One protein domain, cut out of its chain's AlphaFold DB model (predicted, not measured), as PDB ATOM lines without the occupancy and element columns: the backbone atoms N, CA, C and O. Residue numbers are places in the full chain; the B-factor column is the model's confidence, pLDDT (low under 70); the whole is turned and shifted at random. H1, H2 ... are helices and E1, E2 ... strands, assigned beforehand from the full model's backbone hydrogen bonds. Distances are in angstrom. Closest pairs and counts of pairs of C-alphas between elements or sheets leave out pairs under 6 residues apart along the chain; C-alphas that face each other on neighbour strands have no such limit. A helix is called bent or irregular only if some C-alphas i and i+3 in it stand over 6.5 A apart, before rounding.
ATOM      1  N   MET A  12     -10.454 -27.872 -14.501       81.62
ATOM      2  CA  MET A  12      -9.911 -26.716 -15.238       81.62
ATOM      3  C   MET A  12     -10.427 -26.617 -16.676       81.62
ATOM      4  O   MET A  12     -10.522 -25.534 -17.237       81.62
ATOM      5  N   ARG A  13     -10.828 -27.748 -17.265       81.88
ATOM      6  CA  ARG A  13     -11.356 -27.796 -18.629       81.88
ATOM      7  C   ARG A  13     -12.852 -27.494 -18.695       81.88
ATOM      8  O   ARG A  13     -13.360 -27.260 -19.781       81.88
ATOM      9  N   ARG A  14     -13.583 -27.479 -17.572       86.81
ATOM     10  CA  ARG A  14     -15.043 -27.251 -17.564       86.81
ATOM     11  C   ARG A  14     -15.422 -25.882 -18.119       86.81
ATOM     12  O   ARG A  14     -16.446 -25.790 -18.787       86.81
ATOM     13  N   THR A  15     -14.584 -24.868 -17.907       86.38
ATOM     14  CA  THR A  15     -14.785 -23.512 -18.437       86.38
ATOM     15  C   THR A  15     -14.831 -23.496 -19.965       86.38
ATOM     16  O   THR A  15     -15.749 -22.903 -20.520       86.38
ATOM     17  N   ALA A  16     -13.930 -24.223 -20.639       84.88
ATOM     18  CA  ALA A  16     -13.913 -24.334 -22.105       84.88
ATOM     19  C   ALA A  16     -15.211 -24.961 -22.653       84.88
ATOM     20  O   ALA A  16     -15.715 -24.585 -23.704       84.88
ATOM     21  N   TYR A  17     -15.823 -25.871 -21.888       85.25
ATOM     22  CA  TYR A  17     -17.129 -26.453 -22.213       85.25
ATOM     23  C   TYR A  17     -18.316 -25.659 -21.651       85.25
ATOM     24  O   TYR A  17     -19.436 -26.168 -21.658       85.25
ATOM     25  N   GLN A  18     -18.108 -24.450 -21.118       88.75
ATOM     26  CA  GLN A  18     -19.154 -23.634 -20.484       88.75
ATOM     27  C   GLN A  18     -19.930 -24.401 -19.398       88.75
ATOM     28  O   GLN A  18     -21.137 -24.235 -19.246       88.75
ATOM     29  N   PHE A  19     -19.248 -25.299 -18.680       87.56
ATOM     30  CA  PHE A  19     -19.843 -26.196 -17.685       87.56
ATOM     31  C   PHE A  19     -21.002 -27.054 -18.229       87.56
ATOM     32  O   PHE A  19     -21.859 -27.496 -17.469       87.56
ATOM     33  N   LYS A  20     -21.019 -27.334 -19.539       88.25
ATOM     34  CA  LYS A  20     -21.997 -28.226 -20.170       88.25
ATOM     35  C   LYS A  20     -21.544 -29.679 -20.091       88.25
ATOM     36  O   LYS A  20     -20.390 -30.016 -20.386       88.25
ATOM     37  N   GLU A  21     -22.473 -30.557 -19.732       88.06
ATOM     38  CA  GLU A  21     -22.241 -31.998 -19.741       88.06
ATOM     39  C   GLU A  21     -22.000 -32.510 -21.161       88.06
ATOM     40  O   GLU A  21     -22.645 -32.099 -22.124       88.06
ATOM     41  N   GLN A  22     -21.057 -33.438 -21.290       84.81
ATOM     42  CA  GLN A  22     -20.661 -33.992 -22.570       84.81
ATOM     43  C   GLN A  22     -21.371 -35.327 -22.792       84.81
ATOM     44  O   GLN A  22     -21.117 -36.306 -22.079       84.81
ATOM     45  N   SER A  23     -22.200 -35.400 -23.835       84.31
ATOM     46  CA  SER A  23     -22.883 -36.635 -24.233       84.31
ATOM     47  C   SER A  23     -21.883 -37.721 -24.675       84.31
ATOM     48  O   SER A  23     -20.993 -37.430 -25.484       84.31
ATOM     49  N   PRO A  24     -22.004 -38.975 -24.190       84.25
ATOM     50  CA  PRO A  24     -21.140 -40.068 -24.631       84.25
ATOM     51  C   PRO A  24     -21.299 -40.410 -26.118       84.25
ATOM     52  O   PRO A  24     -20.367 -40.956 -26.703       84.25
ATOM     53  N   SER A  25     -22.426 -40.060 -26.747       85.81
ATOM     54  CA  SER A  25     -22.695 -40.370 -28.159       85.81
ATOM     55  C   SER A  25     -21.640 -39.793 -29.103       85.81
ATOM     56  O   SER A  25     -21.221 -40.470 -30.035       85.81
ATOM     57  N   LEU A  26     -21.146 -38.580 -28.825       82.06
ATOM     58  CA  LEU A  26     -20.095 -37.956 -29.633       82.06
ATOM     59  C   LEU A  26     -18.782 -38.750 -29.573       82.06
ATOM     60  O   LEU A  26     -18.089 -38.899 -30.575       82.06
ATOM     61  N   HIS A  27     -18.454 -39.292 -28.398       83.50
ATOM     62  CA  HIS A  27     -17.264 -40.121 -28.236       83.50
ATOM     63  C   HIS A  27     -17.410 -41.460 -28.964       83.50
ATOM     64  O   HIS A  27     -16.475 -41.888 -29.630       83.50
ATOM     65  N   ILE A  28     -18.590 -42.084 -28.882       86.81
ATOM     66  CA  ILE A  28     -18.898 -43.327 -29.604       86.81
ATOM     67  C   ILE A  28     -18.738 -43.126 -31.112       86.81
ATOM     68  O   ILE A  28     -18.154 -43.972 -31.781       86.81
ATOM     69  N   GLU A  29     -19.213 -42.002 -31.646       89.00
ATOM     70  CA  GLU A  29     -19.091 -41.717 -33.073       89.00
ATOM     71  C   GLU A  29     -17.628 -41.528 -33.503       89.00
ATOM     72  O   GLU A  29     -17.199 -42.074 -34.517       89.00
ATOM     73  N   ASN A  30     -16.813 -40.854 -32.689       86.75
ATOM     74  CA  ASN A  30     -15.374 -40.767 -32.940       86.75
ATOM     75  C   ASN A  30     -14.682 -42.137 -32.850       86.75
ATOM     76  O   ASN A  30     -13.820 -42.433 -33.669       86.75
ATOM     77  N   LEU A  31     -15.086 -43.008 -31.921       87.44
ATOM     78  CA  LEU A  31     -14.568 -44.379 -31.855       87.44
ATOM     79  C   LEU A  31     -14.930 -45.188 -33.106       87.44
ATOM     80  O   LEU A  31     -14.101 -45.935 -33.612       87.44
ATOM     81  N   ARG A  32     -16.139 -45.015 -33.651       90.31
ATOM     82  CA  ARG A  32     -16.523 -45.646 -34.922       90.31
ATOM     83  C   ARG A  32     -15.660 -45.154 -36.078       90.31
ATOM     84  O   ARG A  32     -15.176 -45.975 -36.847       90.31
ATOM     85  N   ARG A  33     -15.409 -43.844 -36.166       89.69
ATOM     86  CA  ARG A  33     -14.482 -43.268 -37.155       89.69
ATOM     87  C   ARG A  33     -13.069 -43.827 -37.008       89.69
ATOM     88  O   ARG A  33     -12.469 -44.215 -38.003       89.69
ATOM     89  N   TYR A  34     -12.572 -43.933 -35.778       86.00
ATOM     90  CA  TYR A  34     -11.282 -44.560 -35.492       86.00
ATOM     91  C   TYR A  34     -11.216 -45.998 -36.022       86.00
ATOM     92  O   TYR A  34     -10.262 -46.352 -36.708       86.00
ATOM     93  N   LEU A  35     -12.255 -46.803 -35.784       87.50
ATOM     94  CA  LEU A  35     -12.313 -48.181 -36.279       87.50
ATOM     95  C   LEU A  35     -12.311 -48.280 -37.814       87.50
ATOM     96  O   LEU A  35     -11.859 -49.294 -38.337       87.50
ATOM     97  N   LEU A  36     -12.776 -47.252 -38.534       89.88
ATOM     98  CA  LEU A  36     -12.723 -47.216 -40.000       89.88
ATOM     99  C   LEU A  36     -11.312 -46.957 -40.534       89.88
ATOM    100  O   LEU A  36     -10.949 -47.506 -41.570       89.88
ATOM    101  N   ILE A  37     -10.521 -46.126 -39.850       85.38
ATOM    102  CA  ILE A  37      -9.170 -45.777 -40.308       85.38
ATOM    103  C   ILE A  37      -8.085 -46.705 -39.766       85.38
ATOM    104  O   ILE A  37      -7.081 -46.909 -40.441       85.38
ATOM    105  N   ALA A  38      -8.272 -47.275 -38.572       84.31
ATOM    106  CA  ALA A  38      -7.238 -48.037 -37.878       84.31
ATOM    107  C   ALA A  38      -6.632 -49.177 -38.722       84.31
ATOM    108  O   ALA A  38      -5.406 -49.260 -38.765       84.31
ATOM    109  N   PRO A  39      -7.408 -50.005 -39.456       83.31
ATOM    110  CA  PRO A  39      -6.837 -51.069 -40.285       83.31
ATOM    111  C   PRO A  39      -5.903 -50.567 -41.393       83.31
ATOM    112  O   PRO A  39      -4.989 -51.283 -41.784       83.31
ATOM    113  N   SER A  40      -6.119 -49.345 -41.886       83.44
ATOM    114  CA  SER A  40      -5.296 -48.729 -42.935       83.44
ATOM    115  C   SER A  40      -4.020 -48.082 -42.395       83.44
ATOM    116  O   SER A  40      -3.103 -47.823 -43.166       83.44
ATOM    117  N   LEU A  41      -3.968 -47.797 -41.091       77.94
ATOM    118  CA  LEU A  41      -2.811 -47.189 -40.425       77.94
ATOM    119  C   LEU A  41      -1.827 -48.229 -39.880       77.94
ATOM    120  O   LEU A  41      -0.673 -47.911 -39.605       77.94
ATOM    121  N   VAL A  42      -2.275 -49.472 -39.696       78.81
ATOM    122  CA  VAL A  42      -1.413 -50.559 -39.233       78.81
ATOM    123  C   VAL A  42      -0.583 -51.079 -40.407       78.81
ATOM    124  O   VAL A  42      -1.109 -51.375 -41.481       78.81
ATOM    125  N   SER A  43       0.731 -51.205 -40.198       77.00
ATOM    126  CA  SER A  43       1.635 -51.803 -41.184       77.00
ATOM    127  C   SER A  43       1.176 -53.216 -41.540       77.00
ATOM    128  O   SER A  43       0.884 -53.999 -40.647       77.00
ATOM    129  N   LYS A  44       1.151 -53.570 -42.828       80.81
ATOM    130  CA  LYS A  44       0.774 -54.919 -43.298       80.81
ATOM    131  C   LYS A  44       1.883 -55.958 -43.072       80.81
ATOM    132  O   LYS A  44       1.636 -57.152 -43.217       80.81
ATOM    133  N   ASP A  45       3.093 -55.522 -42.722       82.69
ATOM    134  CA  ASP A  45       4.233 -56.411 -42.502       82.69
ATOM    135  C   ASP A  45       4.099 -57.161 -41.152       82.69
ATOM    136  O   ASP A  45       4.004 -56.534 -40.087       82.69
ATOM    137  N   PRO A  46       4.098 -58.512 -41.155       83.56
ATOM    138  CA  PRO A  46       4.037 -59.335 -39.949       83.56
ATOM    139  C   PRO A  46       5.094 -59.001 -38.887       83.56
ATOM    140  O   PRO A  46       4.830 -59.198 -37.700       83.56
ATOM    141  N   ALA A  47       6.261 -58.475 -39.273       82.62
ATOM    142  CA  ALA A  47       7.319 -58.107 -38.335       82.62
ATOM    143  C   ALA A  47       6.834 -57.093 -37.286       82.62
ATOM    144  O   ALA A  47       7.151 -57.229 -36.102       82.62
ATOM    145  N   PHE A  48       5.992 -56.137 -37.689       79.38
ATOM    146  CA  PHE A  48       5.468 -55.098 -36.800       79.38
ATOM    147  C   PHE A  48       4.360 -55.584 -35.858       79.38
ATOM    148  O   PHE A  48       4.071 -54.938 -34.850       79.38
ATOM    149  N   HIS A  49       3.754 -56.733 -36.151       81.94
ATOM    150  CA  HIS A  49       2.679 -57.316 -35.349       81.94
ATOM    151  C   HIS A  49       3.190 -58.168 -34.186       81.94
ATOM    152  O   HIS A  49       2.409 -58.592 -33.333       81.94
ATOM    153  N   ARG A  50       4.501 -58.432 -34.126       86.56
ATOM    154  CA  ARG A  50       5.100 -59.208 -33.044       86.56
ATOM    155  C   ARG A  50       4.969 -58.454 -31.722       86.56
ATOM    156  O   ARG A  50       5.367 -57.296 -31.621       86.56
ATOM    157  N   PHE A  51       4.465 -59.138 -30.698       86.62
ATOM    158  CA  PHE A  51       4.470 -58.617 -29.336       86.62
ATOM    159  C   PHE A  51       5.901 -58.525 -28.809       86.62
ATOM    160  O   PHE A  51       6.658 -59.499 -28.850       86.62
ATOM    161  N   CYS A  52       6.261 -57.355 -28.297       86.44
ATOM    162  CA  CYS A  52       7.525 -57.121 -27.621       86.44
ATOM    163  C   CYS A  52       7.303 -56.356 -26.313       86.44
ATOM    164  O   CYS A  52       6.217 -55.846 -26.038       86.44
ATOM    165  N   ILE A  53       8.339 -56.339 -25.478       86.75
ATOM    166  CA  ILE A  53       8.404 -55.501 -24.284       86.75
ATOM    167  C   ILE A  53       9.482 -54.466 -24.551       86.75
ATOM    168  O   ILE A  53      10.595 -54.808 -24.952       86.75
ATOM    169  N   VAL A  87       3.457 -55.360 -22.613       87.19
ATOM    170  CA  VAL A  87       3.618 -56.258 -23.762       87.19
ATOM    171  C   VAL A  87       2.646 -55.794 -24.842       87.19
ATOM    172  O   VAL A  87       1.435 -55.925 -24.675       87.19
ATOM    173  N   LEU A  88       3.157 -55.234 -25.933       84.25
ATOM    174  CA  LEU A  88       2.343 -54.659 -27.008       84.25
ATOM    175  C   LEU A  88       2.945 -55.020 -28.377       84.25
ATOM    176  O   LEU A  88       4.132 -55.353 -28.448       84.25
ATOM    177  N   PRO A  89       2.162 -54.982 -29.468       82.31
ATOM    178  CA  PRO A  89       2.707 -55.130 -30.814       82.31
ATOM    179  C   PRO A  89       3.766 -54.061 -31.102       82.31
ATOM    180  O   PRO A  89       3.633 -52.915 -30.663       82.31
ATOM    181  N   MET A  90       4.797 -54.418 -31.868       80.12
ATOM    182  CA  MET A  90       5.921 -53.528 -32.170       80.12
ATOM    183  C   MET A  90       5.475 -52.190 -32.773       80.12
ATOM    184  O   MET A  90       6.029 -51.164 -32.396       80.12
ATOM    185  N   PHE A  91       4.450 -52.166 -33.634       75.50
ATOM    186  CA  PHE A  91       3.945 -50.904 -34.194       75.50
ATOM    187  C   PHE A  91       3.429 -49.928 -33.121       75.50
ATOM    188  O   PHE A  91       3.538 -48.726 -33.302       75.50
ATOM    189  N   VAL A  92       2.922 -50.412 -31.982       76.00
ATOM    190  CA  VAL A  92       2.470 -49.549 -30.871       76.00
ATOM    191  C   VAL A  92       3.646 -49.079 -30.012       76.00
ATOM    192  O   VAL A  92       3.607 -47.993 -29.445       76.00
ATOM    193  N   LEU A  93       4.692 -49.903 -29.894       73.12
ATOM    194  CA  LEU A  93       5.885 -49.600 -29.096       73.12
ATOM    195  C   LEU A  93       6.955 -48.823 -29.863       73.12
ATOM    196  O   LEU A  93       7.937 -48.397 -29.251       73.12
ATOM    197  N   ALA A  94       6.818 -48.683 -31.179       65.56
ATOM    198  CA  ALA A  94       7.760 -47.971 -32.023       65.56
ATOM    199  C   ALA A  94       7.774 -46.473 -31.672       65.56
ATOM    200  O   ALA A  94       6.744 -45.847 -31.453       65.56
ATOM    201  N   GLY A  95       8.974 -45.911 -31.569       65.25
ATOM    202  CA  GLY A  95       9.206 -44.543 -31.104       65.25
ATOM    203  C   GLY A  95      10.660 -44.366 -30.680       65.25
ATOM    204  O   GLY A  95      11.370 -45.355 -30.487       65.25
ATOM    205  N   ILE A  96      11.133 -43.140 -30.516       65.19
ATOM    206  CA  ILE A  96      12.479 -42.873 -29.995       65.19
ATOM    207  C   ILE A  96      12.321 -42.541 -28.503       65.19
ATOM    208  O   ILE A  96      11.416 -41.783 -28.165       65.19
ATOM    209  N   PRO A  97      13.088 -43.150 -27.574       64.94
ATOM    210  CA  PRO A  97      12.996 -42.750 -26.174       64.94
ATOM    211  C   PRO A  97      13.447 -41.293 -26.033       64.94
ATOM    212  O   PRO A  97      14.427 -40.905 -26.662       64.94
ATOM    213  N   ASN A  98      12.798 -40.520 -25.160       61.53
ATOM    214  CA  ASN A  98      13.062 -39.083 -25.008       61.53
ATOM    215  C   ASN A  98      14.550 -38.749 -24.786       61.53
ATOM    216  O   ASN A  98      15.047 -37.776 -25.338       61.53
ATOM    217  N   GLY A  99      15.280 -39.577 -24.025       61.84
ATOM    218  CA  GLY A  99      16.718 -39.390 -23.774       61.84
ATOM    219  C   GLY A  99      17.632 -39.665 -24.977       61.84
ATOM    220  O   GLY A  99      18.821 -39.378 -24.915       61.84
ATOM    221  N   PHE A 100      17.088 -40.218 -26.060       62.00
ATOM    222  CA  PHE A 100      17.785 -40.517 -27.313       62.00
ATOM    223  C   PHE A 100      17.134 -39.795 -28.506       62.00
ATOM    224  O   PHE A 100      17.412 -40.138 -29.657       62.00
ATOM    225  N   GLU A 140       4.285 -40.318 -36.694       42.03
ATOM    226  CA  GLU A 140       3.073 -39.673 -36.159       42.03
ATOM    227  C   GLU A 140       1.796 -40.479 -36.438       42.03
ATOM    228  O   GLU A 140       0.870 -40.463 -35.628       42.03
ATOM    229  N   ALA A 141       1.781 -41.305 -37.493       37.62
ATOM    230  CA  ALA A 141       0.692 -42.250 -37.761       37.62
ATOM    231  C   ALA A 141       0.487 -43.251 -36.609       37.62
ATOM    232  O   ALA A 141      -0.636 -43.669 -36.320       37.62
ATOM    233  N   LEU A 142       1.576 -43.606 -35.920       43.62
ATOM    234  CA  LEU A 142       1.570 -44.518 -34.776       43.62
ATOM    235  C   LEU A 142       1.159 -43.819 -33.470       43.62
ATOM    236  O   LEU A 142       0.705 -44.484 -32.534       43.62
ATOM    237  N   SER A 143       1.214 -42.482 -33.429       48.22
ATOM    238  CA  SER A 143       0.747 -41.673 -32.295       48.22
ATOM    239  C   SER A 143      -0.736 -41.910 -32.004       48.22
ATOM    240  O   SER A 143      -1.128 -42.015 -30.843       48.22
ATOM    241  N   LEU A 144      -1.560 -42.139 -33.036       42.91
ATOM    242  CA  LEU A 144      -2.984 -42.439 -32.861       42.91
ATOM    243  C   LEU A 144      -3.220 -43.747 -32.075       42.91
ATOM    244  O   LEU A 144      -4.175 -43.845 -31.302       42.91
ATOM    245  N   ALA A 145      -2.339 -44.744 -32.220       41.38
ATOM    246  CA  ALA A 145      -2.402 -45.987 -31.450       41.38
ATOM    247  C   ALA A 145      -1.892 -45.796 -30.007       41.38
ATOM    248  O   ALA A 145      -2.512 -46.302 -29.067       41.38
ATOM    249  N   ALA A 146      -0.824 -45.013 -29.815       42.50
ATOM    250  CA  ALA A 146      -0.276 -44.674 -28.494       42.50
ATOM    251  C   ALA A 146      -1.228 -43.798 -27.647       42.50
ATOM    252  O   ALA A 146      -1.246 -43.878 -26.412       42.50
ATOM    253  N   PHE A 147      -2.076 -43.006 -28.307       42.59
ATOM    254  CA  PHE A 147      -3.038 -42.112 -27.665       42.59
ATOM    255  C   PHE A 147      -4.117 -42.852 -26.857       42.59
ATOM    256  O   PHE A 147      -4.624 -42.342 -25.855       42.59
ATOM    257  N   THR A 148      -4.457 -44.075 -27.270       37.34
ATOM    258  CA  THR A 148      -5.523 -44.879 -26.645       37.34
ATOM    259  C   THR A 148      -5.029 -45.805 -25.532       37.34
ATOM    260  O   THR A 148      -5.838 -46.288 -24.739       37.34
ATOM    261  N   THR A 149      -3.717 -46.045 -25.441       36.50
ATOM    262  CA  THR A 149      -3.127 -47.058 -24.547       36.50
ATOM    263  C   THR A 149      -2.360 -46.476 -23.361       36.50
ATOM    264  O   THR A 149      -2.102 -47.199 -22.399       36.50
ATOM    265  N   THR A 150      -2.038 -45.178 -23.360       38.47
ATOM    266  CA  THR A 150      -1.314 -44.552 -22.244       38.47
ATOM    267  C   THR A 150      -2.253 -44.182 -21.077       38.47
ATOM    268  O   THR A 150      -3.192 -43.402 -21.239       38.47
ATOM    269  N   PRO A 151      -2.007 -44.670 -19.842       32.78
ATOM    270  CA  PRO A 151      -2.860 -44.385 -18.679       32.78
ATOM    271  C   PRO A 151      -2.970 -42.894 -18.299       32.78
ATOM    272  O   PRO A 151      -3.889 -42.507 -17.573       32.78
ATOM    273  N   ALA A 152      -2.049 -42.047 -18.774       35.75
ATOM    274  CA  ALA A 152      -1.947 -40.629 -18.422       35.75
ATOM    275  C   ALA A 152      -3.035 -39.729 -19.055       35.75
ATOM    276  O   ALA A 152      -3.273 -38.614 -18.576       35.75
ATOM    277  N   THR A 153      -3.749 -40.202 -20.083       43.09
ATOM    278  CA  THR A 153      -4.764 -39.425 -20.830       43.09
ATOM    279  C   THR A 153      -6.202 -39.666 -20.352       43.09
ATOM    280  O   THR A 153      -7.147 -39.083 -20.886       43.09
ATOM    281  N   ARG A 154      -6.403 -40.433 -19.267       41.03
ATOM    282  CA  ARG A 154      -7.725 -40.882 -18.763       41.03
ATOM    283  C   ARG A 154      -8.763 -39.772 -18.502       41.03
ATOM    284  O   ARG A 154      -9.946 -40.064 -18.368       41.03
ATOM    285  N   GLY A 155      -8.348 -38.502 -18.432       42.94
ATOM    286  CA  GLY A 155      -9.229 -37.335 -18.272       42.94
ATOM    287  C   GLY A 155      -9.383 -36.426 -19.496       42.94
ATOM    288  O   GLY A 155     -10.098 -35.430 -19.396       42.94
ATOM    289  N   LYS A 156      -8.707 -36.734 -20.606       52.09
ATOM    290  CA  LYS A 156      -8.613 -35.903 -21.812       52.09
ATOM    291  C   LYS A 156      -9.170 -36.587 -23.091       52.09
ATOM    292  O   LYS A 156      -9.553 -35.906 -24.040       52.09
ATOM    293  N   ALA A 157      -9.378 -37.906 -23.038       62.28
ATOM    294  CA  ALA A 157      -9.594 -38.819 -24.168       62.28
ATOM    295  C   ALA A 157     -10.701 -38.506 -25.206       62.28
ATOM    296  O   ALA A 157     -10.738 -39.146 -26.254       62.28
ATOM    297  N   ARG A 158     -11.646 -37.585 -24.955       73.94
ATOM    298  CA  ARG A 158     -12.765 -37.344 -25.891       73.94
ATOM    299  C   ARG A 158     -12.433 -36.348 -26.996       73.94
ATOM    300  O   ARG A 158     -12.748 -36.627 -28.151       73.94
ATOM    301  N   LEU A 159     -11.878 -35.193 -26.625       79.62
ATOM    302  CA  LEU A 159     -11.507 -34.160 -27.591       79.62
ATOM    303  C   LEU A 159     -10.254 -34.573 -28.350       79.62
ATOM    304  O   LEU A 159     -10.245 -34.478 -29.566       79.62
ATOM    305  N   GLU A 160      -9.267 -35.124 -27.650       77.44
ATOM    306  CA  GLU A 160      -8.006 -35.549 -28.259       77.44
ATOM    307  C   GLU A 160      -8.217 -36.589 -29.356       77.44
ATOM    308  O   GLU A 160      -7.644 -36.473 -30.430       77.44
ATOM    309  N   LEU A 161      -9.119 -37.556 -29.139       81.94
ATOM    310  CA  LEU A 161      -9.483 -38.494 -30.197       81.94
ATOM    311  C   LEU A 161     -10.083 -37.764 -31.408       81.94
ATOM    312  O   LEU A 161      -9.796 -38.134 -32.537       81.94
ATOM    313  N   LYS A 162     -10.918 -36.736 -31.201       85.00
ATOM    314  CA  LYS A 162     -11.492 -35.961 -32.314       85.00
ATOM    315  C   LYS A 162     -10.402 -35.192 -33.066       85.00
ATOM    316  O   LYS A 162     -10.391 -35.246 -34.288       85.00
ATOM    317  N   VAL A 163      -9.511 -34.517 -32.342       83.75
ATOM    318  CA  VAL A 163      -8.369 -33.756 -32.879       83.75
ATOM    319  C   VAL A 163      -7.474 -34.673 -33.708       83.75
ATOM    320  O   VAL A 163      -7.300 -34.432 -34.895       83.75
ATOM    321  N   ALA A 164      -7.050 -35.803 -33.144       82.81
ATOM    322  CA  ALA A 164      -6.182 -36.749 -33.835       82.81
ATOM    323  C   ALA A 164      -6.848 -37.382 -35.074       82.81
ATOM    324  O   ALA A 164      -6.186 -37.664 -36.067       82.81
ATOM    325  N   LEU A 165      -8.174 -37.589 -35.058       84.56
ATOM    326  CA  LEU A 165      -8.914 -38.036 -36.245       84.56
ATOM    327  C   LEU A 165      -8.980 -36.964 -37.339       84.56
ATOM    328  O   LEU A 165      -8.954 -37.310 -38.518       84.56
ATOM    329  N   ILE A 166      -9.093 -35.687 -36.966       84.38
ATOM    330  CA  ILE A 166      -9.068 -34.559 -37.907       84.38
ATOM    331  C   ILE A 166      -7.676 -34.446 -38.533       84.38
ATOM    332  O   ILE A 166      -7.565 -34.439 -39.755       84.38
ATOM    333  N   GLU A 167      -6.623 -34.458 -37.720       83.31
ATOM    334  CA  GLU A 167      -5.236 -34.422 -38.194       83.31
ATOM    335  C   GLU A 167      -4.925 -35.617 -39.105       83.31
ATOM    336  O   GLU A 167      -4.323 -35.456 -40.169       83.31
ATOM    337  N   ALA A 168      -5.400 -36.816 -38.750       82.44
ATOM    338  CA  ALA A 168      -5.250 -38.003 -39.585       82.44
ATOM    339  C   ALA A 168      -6.000 -37.885 -40.920       82.44
ATOM    340  O   ALA A 168      -5.513 -38.352 -41.949       82.44
ATOM    341  N   MET A 169      -7.178 -37.257 -40.926       86.50
ATOM    342  CA  MET A 169      -7.929 -36.983 -42.150       86.50
ATOM    343  C   MET A 169      -7.176 -35.999 -43.058       86.50
ATOM    344  O   MET A 169      -7.069 -36.241 -44.261       86.50
ATOM    345  N   GLU A 170      -6.636 -34.915 -42.500       83.94
ATOM    346  CA  GLU A 170      -5.910 -33.882 -43.252       83.94
ATOM    347  C   GLU A 170      -4.569 -34.393 -43.801       83.94
ATOM    348  O   GLU A 170      -4.203 -34.095 -44.939       83.94
ATOM    349  N   SER A 171      -3.869 -35.236 -43.038       80.50
ATOM    350  CA  SER A 171      -2.575 -35.831 -43.408       80.50
ATOM    351  C   SER A 171      -2.689 -37.205 -44.085       80.50
ATOM    352  O   SER A 171      -1.677 -37.862 -44.340       80.50
ATOM    353  N   TRP A 172      -3.901 -37.647 -44.439       83.50
ATOM    354  CA  TRP A 172      -4.181 -39.031 -44.842       83.50
ATOM    355  C   TRP A 172      -3.290 -39.569 -45.968       83.50
ATOM    356  O   TRP A 172      -2.852 -40.721 -45.931       83.50
ATOM    357  N   LYS A 173      -2.994 -38.736 -46.972       79.94
ATOM    358  CA  LYS A 173      -2.118 -39.116 -48.092       79.94
ATOM    359  C   LYS A 173      -0.698 -39.432 -47.624       79.94
ATOM    360  O   LYS A 173      -0.101 -40.376 -48.126       79.94
ATOM    361  N   THR A 174      -0.188 -38.669 -46.663       78.06
ATOM    362  CA  THR A 174       1.123 -38.893 -46.047       78.06
ATOM    363  C   THR A 174       1.110 -40.178 -45.224       78.06
ATOM    364  O   THR A 174       2.010 -40.999 -45.360       78.06
ATOM    365  N   LEU A 175       0.050 -40.399 -44.435       73.44
ATOM    366  CA  LEU A 175      -0.082 -41.576 -43.568       73.44
ATOM    367  C   LEU A 175      -0.193 -42.892 -44.348       73.44
ATOM    368  O   LEU A 175       0.326 -43.913 -43.914       73.44
ATOM    369  N   THR A 176      -0.859 -42.868 -45.501       73.19
ATOM    370  CA  THR A 176      -1.114 -44.065 -46.321       73.19
ATOM    371  C   THR A 176      -0.207 -44.173 -47.542       73.19
ATOM    372  O   THR A 176      -0.452 -45.003 -48.414       73.19
ATOM    373  N   SER A 177       0.829 -43.329 -47.645       71.44
ATOM    374  CA  SER A 177       1.722 -43.283 -48.815       71.44
ATOM    375  C   SER A 177       0.968 -43.163 -50.154       71.44
ATOM    376  O   SER A 177       1.393 -43.689 -51.178       71.44
ATOM    377  N   GLY A 178      -0.169 -42.459 -50.143       66.62
ATOM    378  CA  GLY A 178      -0.997 -42.185 -51.318       66.62
ATOM    379  C   GLY A 178      -1.964 -43.296 -51.749       66.62
ATOM    380  O   GLY A 178      -2.587 -43.138 -52.796       66.62
ATOM    381  N   GLU A 179      -2.130 -44.382 -50.983       62.84
ATOM    382  CA  GLU A 179      -2.919 -45.555 -51.412       62.84
ATOM    383  C   GLU A 179      -4.443 -45.309 -51.540       62.84
ATOM    384  O   GLU A 179      -5.086 -45.982 -52.347       62.84
ATOM    385  N   ALA A 180      -5.056 -44.383 -50.784       74.88
ATOM    386  CA  ALA A 180      -6.521 -44.215 -50.782       74.88
ATOM    387  C   ALA A 180      -7.012 -42.826 -50.327       74.88
ATOM    388  O   ALA A 180      -6.281 -42.070 -49.689       74.88
ATOM    389  N   SER A 181      -8.286 -42.501 -50.597       85.62
ATOM    390  CA  SER A 181      -8.972 -41.378 -49.937       85.62
ATOM    391  C   SER A 181      -9.319 -41.727 -48.490       85.62
ATOM    392  O   SER A 181      -9.623 -42.880 -48.186       85.62
ATOM    393  N   CYS A 182      -9.331 -40.730 -47.604       86.88
ATOM    394  CA  CYS A 182      -9.682 -40.941 -46.202       86.88
ATOM    395  C   CYS A 182     -11.134 -41.450 -46.073       86.88
ATOM    396  O   CYS A 182     -12.032 -40.841 -46.660       86.88
ATOM    397  N   PRO A 183     -11.400 -42.539 -45.323       90.69
ATOM    398  CA  PRO A 183     -12.749 -43.088 -45.162       90.69
ATOM    399  C   PRO A 183     -13.612 -42.282 -44.180       90.69
ATOM    400  O   PRO A 183     -14.786 -42.596 -43.986       90.69
ATOM    401  N   ILE A 184     -13.039 -41.265 -43.536       91.81
ATOM    402  CA  ILE A 184     -13.729 -40.387 -42.593       91.81
ATOM    403  C   ILE A 184     -13.727 -38.956 -43.115       91.81
ATOM    404  O   ILE A 184     -12.822 -38.531 -43.828       91.81
ATOM    405  N   THR A 185     -14.756 -38.208 -42.730       92.94
ATOM    406  CA  THR A 185     -14.887 -36.788 -43.039       92.94
ATOM    407  C   THR A 185     -15.408 -36.038 -41.821       92.94
ATOM    408  O   THR A 185     -16.165 -36.575 -41.003       92.94
ATOM    409  N   PHE A 186     -15.004 -34.778 -41.714       91.75
ATOM    410  CA  PHE A 186     -15.545 -33.812 -40.768       91.75
ATOM    411  C   PHE A 186     -16.020 -32.587 -41.545       91.75
ATOM    412  O   PHE A 186     -15.436 -32.222 -42.566       91.75
ATOM    413  N   ASN A 187     -17.093 -31.948 -41.079       93.69
ATOM    414  CA  ASN A 187     -17.489 -30.659 -41.635       93.69
ATOM    415  C   ASN A 187     -16.563 -29.547 -41.098       93.69
ATOM    416  O   ASN A 187     -15.922 -29.690 -40.056       93.69
ATOM    417  N   ALA A 188     -16.503 -28.424 -41.813       93.44
ATOM    418  CA  ALA A 188     -15.591 -27.328 -41.482       93.44
ATOM    419  C   ALA A 188     -15.875 -26.684 -40.111       93.44
ATOM    420  O   ALA A 188     -14.969 -26.150 -39.474       93.44
ATOM    421  N   GLU A 189     -17.125 -26.723 -39.647       93.12
ATOM    422  CA  GLU A 189     -17.505 -26.200 -38.335       93.12
ATOM    423  C   GLU A 189     -17.007 -27.103 -37.200       93.12
ATOM    424  O   GLU A 189     -16.452 -26.613 -36.220       93.12
ATOM    425  N   ASP A 190     -17.122 -28.419 -37.370       89.69
ATOM    426  CA  ASP A 190     -16.644 -29.435 -36.442       89.69
ATOM    427  C   ASP A 190     -15.130 -29.406 -36.287       89.69
ATOM    428  O   ASP A 190     -14.645 -29.607 -35.170       89.69
ATOM    429  N   VAL A 191     -14.411 -29.179 -37.392       90.31
ATOM    430  CA  VAL A 191     -12.954 -29.007 -37.402       90.31
ATOM    431  C   VAL A 191     -12.584 -27.752 -36.628       90.31
ATOM    432  O   VAL A 191     -11.886 -27.840 -35.620       90.31
ATOM    433  N   ARG A 192     -13.126 -26.595 -37.028       92.56
ATOM    434  CA  ARG A 192     -12.834 -25.310 -36.381       92.56
ATOM    435  C   ARG A 192     -13.144 -25.342 -34.883       92.56
ATOM    436  O   ARG A 192     -12.300 -24.956 -34.083       92.56
ATOM    437  N   GLY A 193     -14.318 -25.847 -34.505       90.25
ATOM    438  CA  GLY A 193     -14.728 -25.932 -33.107       90.25
ATOM    439  C   GLY A 193     -13.883 -26.910 -32.287       90.25
ATOM    440  O   GLY A 193     -13.628 -26.653 -31.114       90.25
ATOM    441  N   ALA A 194     -13.423 -28.018 -32.879       87.19
ATOM    442  CA  ALA A 194     -12.523 -28.947 -32.194       87.19
ATOM    443  C   ALA A 194     -11.137 -28.332 -31.961       87.19
ATOM    444  O   ALA A 194     -10.630 -28.433 -30.848       87.19
ATOM    445  N   MET A 195     -10.569 -27.672 -32.975       85.06
ATOM    446  CA  MET A 195      -9.263 -27.008 -32.884       85.06
ATOM    447  C   MET A 195      -9.280 -25.859 -31.866       85.06
ATOM    448  O   MET A 195      -8.399 -25.764 -31.020       85.06
ATOM    449  N   GLU A 196     -10.318 -25.018 -31.890       90.81
ATOM    450  CA  GLU A 196     -10.460 -23.910 -30.938       90.81
ATOM    451  C   GLU A 196     -10.561 -24.414 -29.490       90.81
ATOM    452  O   GLU A 196      -9.914 -23.893 -28.580       90.81
ATOM    453  N   LEU A 197     -11.358 -25.463 -29.272       86.94
ATOM    454  CA  LEU A 197     -11.528 -26.064 -27.955       86.94
ATOM    455  C   LEU A 197     -10.249 -26.760 -27.461       86.94
ATOM    456  O   LEU A 197     -10.033 -26.836 -26.247       86.94
ATOM    457  N   ASP A 198      -9.426 -27.285 -28.373       84.38
ATOM    458  CA  ASP A 198      -8.140 -27.895 -28.038       84.38
ATOM    459  C   ASP A 198      -7.142 -26.836 -27.571       84.38
ATOM    460  O   ASP A 198      -6.579 -26.972 -26.484       84.38
ATOM    461  N   GLU A 199      -7.039 -25.714 -28.289       86.50
ATOM    462  CA  GLU A 199      -6.181 -24.595 -27.884       86.50
ATOM    463  C   GLU A 199      -6.588 -24.042 -26.510       86.50
ATOM    464  O   GLU A 199      -5.746 -23.881 -25.624       86.50
ATOM    465  N   GLN A 200      -7.892 -23.854 -26.266       86.31
ATOM    466  CA  GLN A 200      -8.392 -23.431 -24.952       86.31
ATOM    467  C   GLN A 200      -8.003 -24.413 -23.833       86.31
ATOM    468  O   GLN A 200      -7.699 -24.002 -22.710       86.31
ATOM    469  N   GLN A 201      -8.019 -25.721 -24.107       82.19
ATOM    470  CA  GLN A 201      -7.631 -26.733 -23.124       82.19
ATOM    471  C   GLN A 201      -6.123 -26.810 -22.914       82.19
ATOM    472  O   GLN A 201      -5.695 -27.046 -21.781       82.19
ATOM    473  N   ASN A 202      -5.332 -26.617 -23.966       80.44
ATOM    474  CA  ASN A 202      -3.879 -26.566 -23.882       80.44
ATOM    475  C   ASN A 202      -3.442 -25.356 -23.056       80.44
ATOM    476  O   ASN A 202      -2.616 -25.502 -22.156       80.44
ATOM    477  N   GLU A 203      -4.079 -24.204 -23.247       82.62
ATOM    478  CA  GLU A 203      -3.810 -23.011 -22.447       82.62
ATOM    479  C   GLU A 203      -4.225 -23.179 -20.975       82.62
ATOM    480  O   GLU A 203      -3.466 -22.864 -20.053       82.62
ATOM    481  N   ALA A 204      -5.393 -23.775 -20.718       77.12
ATOM    482  CA  ALA A 204      -5.823 -24.106 -19.357       77.12
ATOM    483  C   ALA A 204      -4.870 -25.099 -18.660       77.12
ATOM    484  O   ALA A 204      -4.607 -24.993 -17.458       77.12
ATOM    485  N   ASP A 205      -4.331 -26.074 -19.395       75.81
ATOM    486  CA  ASP A 205      -3.342 -27.014 -18.870       75.81
ATOM    487  C   ASP A 205      -1.987 -26.316 -18.604       75.81
ATOM    488  O   ASP A 205      -1.391 -26.566 -17.552       75.81
ATOM    489  N   ARG A 206      -1.524 -25.414 -19.490       76.56
ATOM    490  CA  ARG A 206      -0.287 -24.618 -19.314       76.56
ATOM    491  C   ARG A 206      -0.360 -23.727 -18.077       76.56
ATOM    492  O   ARG A 206       0.519 -23.789 -17.218       76.56
ATOM    493  N   THR A 207      -1.434 -22.956 -17.938       78.12
ATOM    494  CA  THR A 207      -1.671 -22.078 -16.776       78.12
ATOM    495  C   THR A 207      -1.751 -22.868 -15.466       78.12
ATOM    496  O   THR A 207      -1.165 -22.479 -14.449       78.12
ATOM    497  N   SER A 208      -2.396 -24.038 -15.490       71.00
ATOM    498  CA  SER A 208      -2.456 -24.951 -14.343       71.00
ATOM    499  C   SER A 208      -1.086 -25.523 -13.963       71.00
ATOM    500  O   SER A 208      -0.794 -25.680 -12.776       71.00
ATOM    501  N   ALA A 209      -0.248 -25.857 -14.949       68.56
ATOM    502  CA  ALA A 209       1.108 -26.347 -14.724       68.56
ATOM    503  C   ALA A 209       2.016 -25.245 -14.154       68.56
ATOM    504  O   ALA A 209       2.697 -25.477 -13.156       68.56
ATOM    505  N   ALA A 210       1.947 -24.032 -14.711       71.88
ATOM    506  CA  ALA A 210       2.683 -22.867 -14.219       71.88
ATOM    507  C   ALA A 210       2.330 -22.543 -12.758       71.88
ATOM    508  O   ALA A 210       3.212 -22.296 -11.941       71.88
ATOM    509  N   THR A 211       1.048 -22.645 -12.394       66.88
ATOM    510  CA  THR A 211       0.587 -22.393 -11.020       66.88
ATOM    511  C   THR A 211       1.087 -23.447 -10.023       66.88
ATOM    512  O   THR A 211       1.363 -23.111  -8.875       66.88
TER     513      THR A 211
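This is residues 12 to 53, 87 to 100 and 140 to 211 of the 248 residues of an uncharacterized protein of Punctularia strigosozonata (strain HHB-11173) (UniProt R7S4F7). The helix H5 forms the middle, with H1, H4 and the long H7 packed round it; H1 and H7 cross it steeply, while H4 folds back beside it as a hairpin. Beyond H4, at one end, a small head holds the short helices H2 and H3 and a sheet of two short strands, E1 and E2, antiparallel. The printed part has 128 residues with seven named helices and two named strands, in the order H1 H2 E1 E2 H3 H4 H5 H6 H7, and its class is mostly helix. It is only just compact, close to loose, with a radius of gyration of the C-alphas of 16.3 A and spans of 47 by 37 by 24 A.

E1, residues 51 to 53, and E2, residues 87 to 89, are antiparallel neighbours; N 52 and O 88, 2.9 A apart, are within hydrogen-bond range, as are N 88 and O 52, 3.1 A. H2, residues 46 to 49, touches H3, residues 90 to 93; their closest C-alphas, of Phe 48 and Met 90, are 4.9 A apart. H3 touches H4, residues 140 to 149, closest at the C-alphas of Val 92 and Ala 145, 6.1 A. H4 and H5, residues 157 to 170, form a helical hairpin at a shallow tilt of 18 degrees, opposite ways; their closest C-alphas, of Leu 144 and Ala 164, are 6.6 A apart. H5 is the hub, touching three helices. H1, residues 24 to 41, touches it with residues 27 to 34 alone, at a steep tilt of 42 degrees, the same way; the closest C-alphas, of His 27 and Arg 158, are 5.8 A apart. H7, residues 188 to 211, touches H5 with residues 191 to 198 alone, at a steep tilt of 51 degrees, opposite ways; the closest C-alphas, of Val 163 and Ala 194, are 6.4 A apart. The helix packing is only just mostly crossed, with one of three tilts shallow. H6, residues 172 to 175, is close to but not clearly touching H4; their closest C-alphas, of Ala 141 and Leu 175, are 5.9 A apart. H1 and H7 are apart. Every O i to N i+4 pair is within hydrogen-bond range in H7, against 12 of 14 in H1, 8 of 10 in H5 and 2 of 6 in H4, where 5 of 7 O i to N i+3 pairs are; H2, H3 and H6 are too short for an i+4 pair.

H1 begins at C-alpha 24, (-21.140, -40.068, -24.631), and is 25.2 A long, with a kink of 30 degrees near residue 35; it is irregular, C-alphas 36 and 39 being 7.0 A apart. H4 is 15.1 A long and H5 20.1 A. H7, 34.8 A, ends at C-alpha 211, (0.587, -22.393, -11.020).

The C-alphas farthest apart, of Pro 46 and Thr 211, are 47.0 A apart. Residues 54 to 86 are not printed, with 4.9 A between C-alphas 53 and 87, nor are residues 101 to 139, with 17.2 A between C-alphas 100 and 140. The link from H6 to H7 is long, 12 residues. The mean pLDDT of the printed part is 76.3; residues 94 to 100, 140 to 157, 178 to 179, 209 and 211 are under 70, and H4 has a mean of 41.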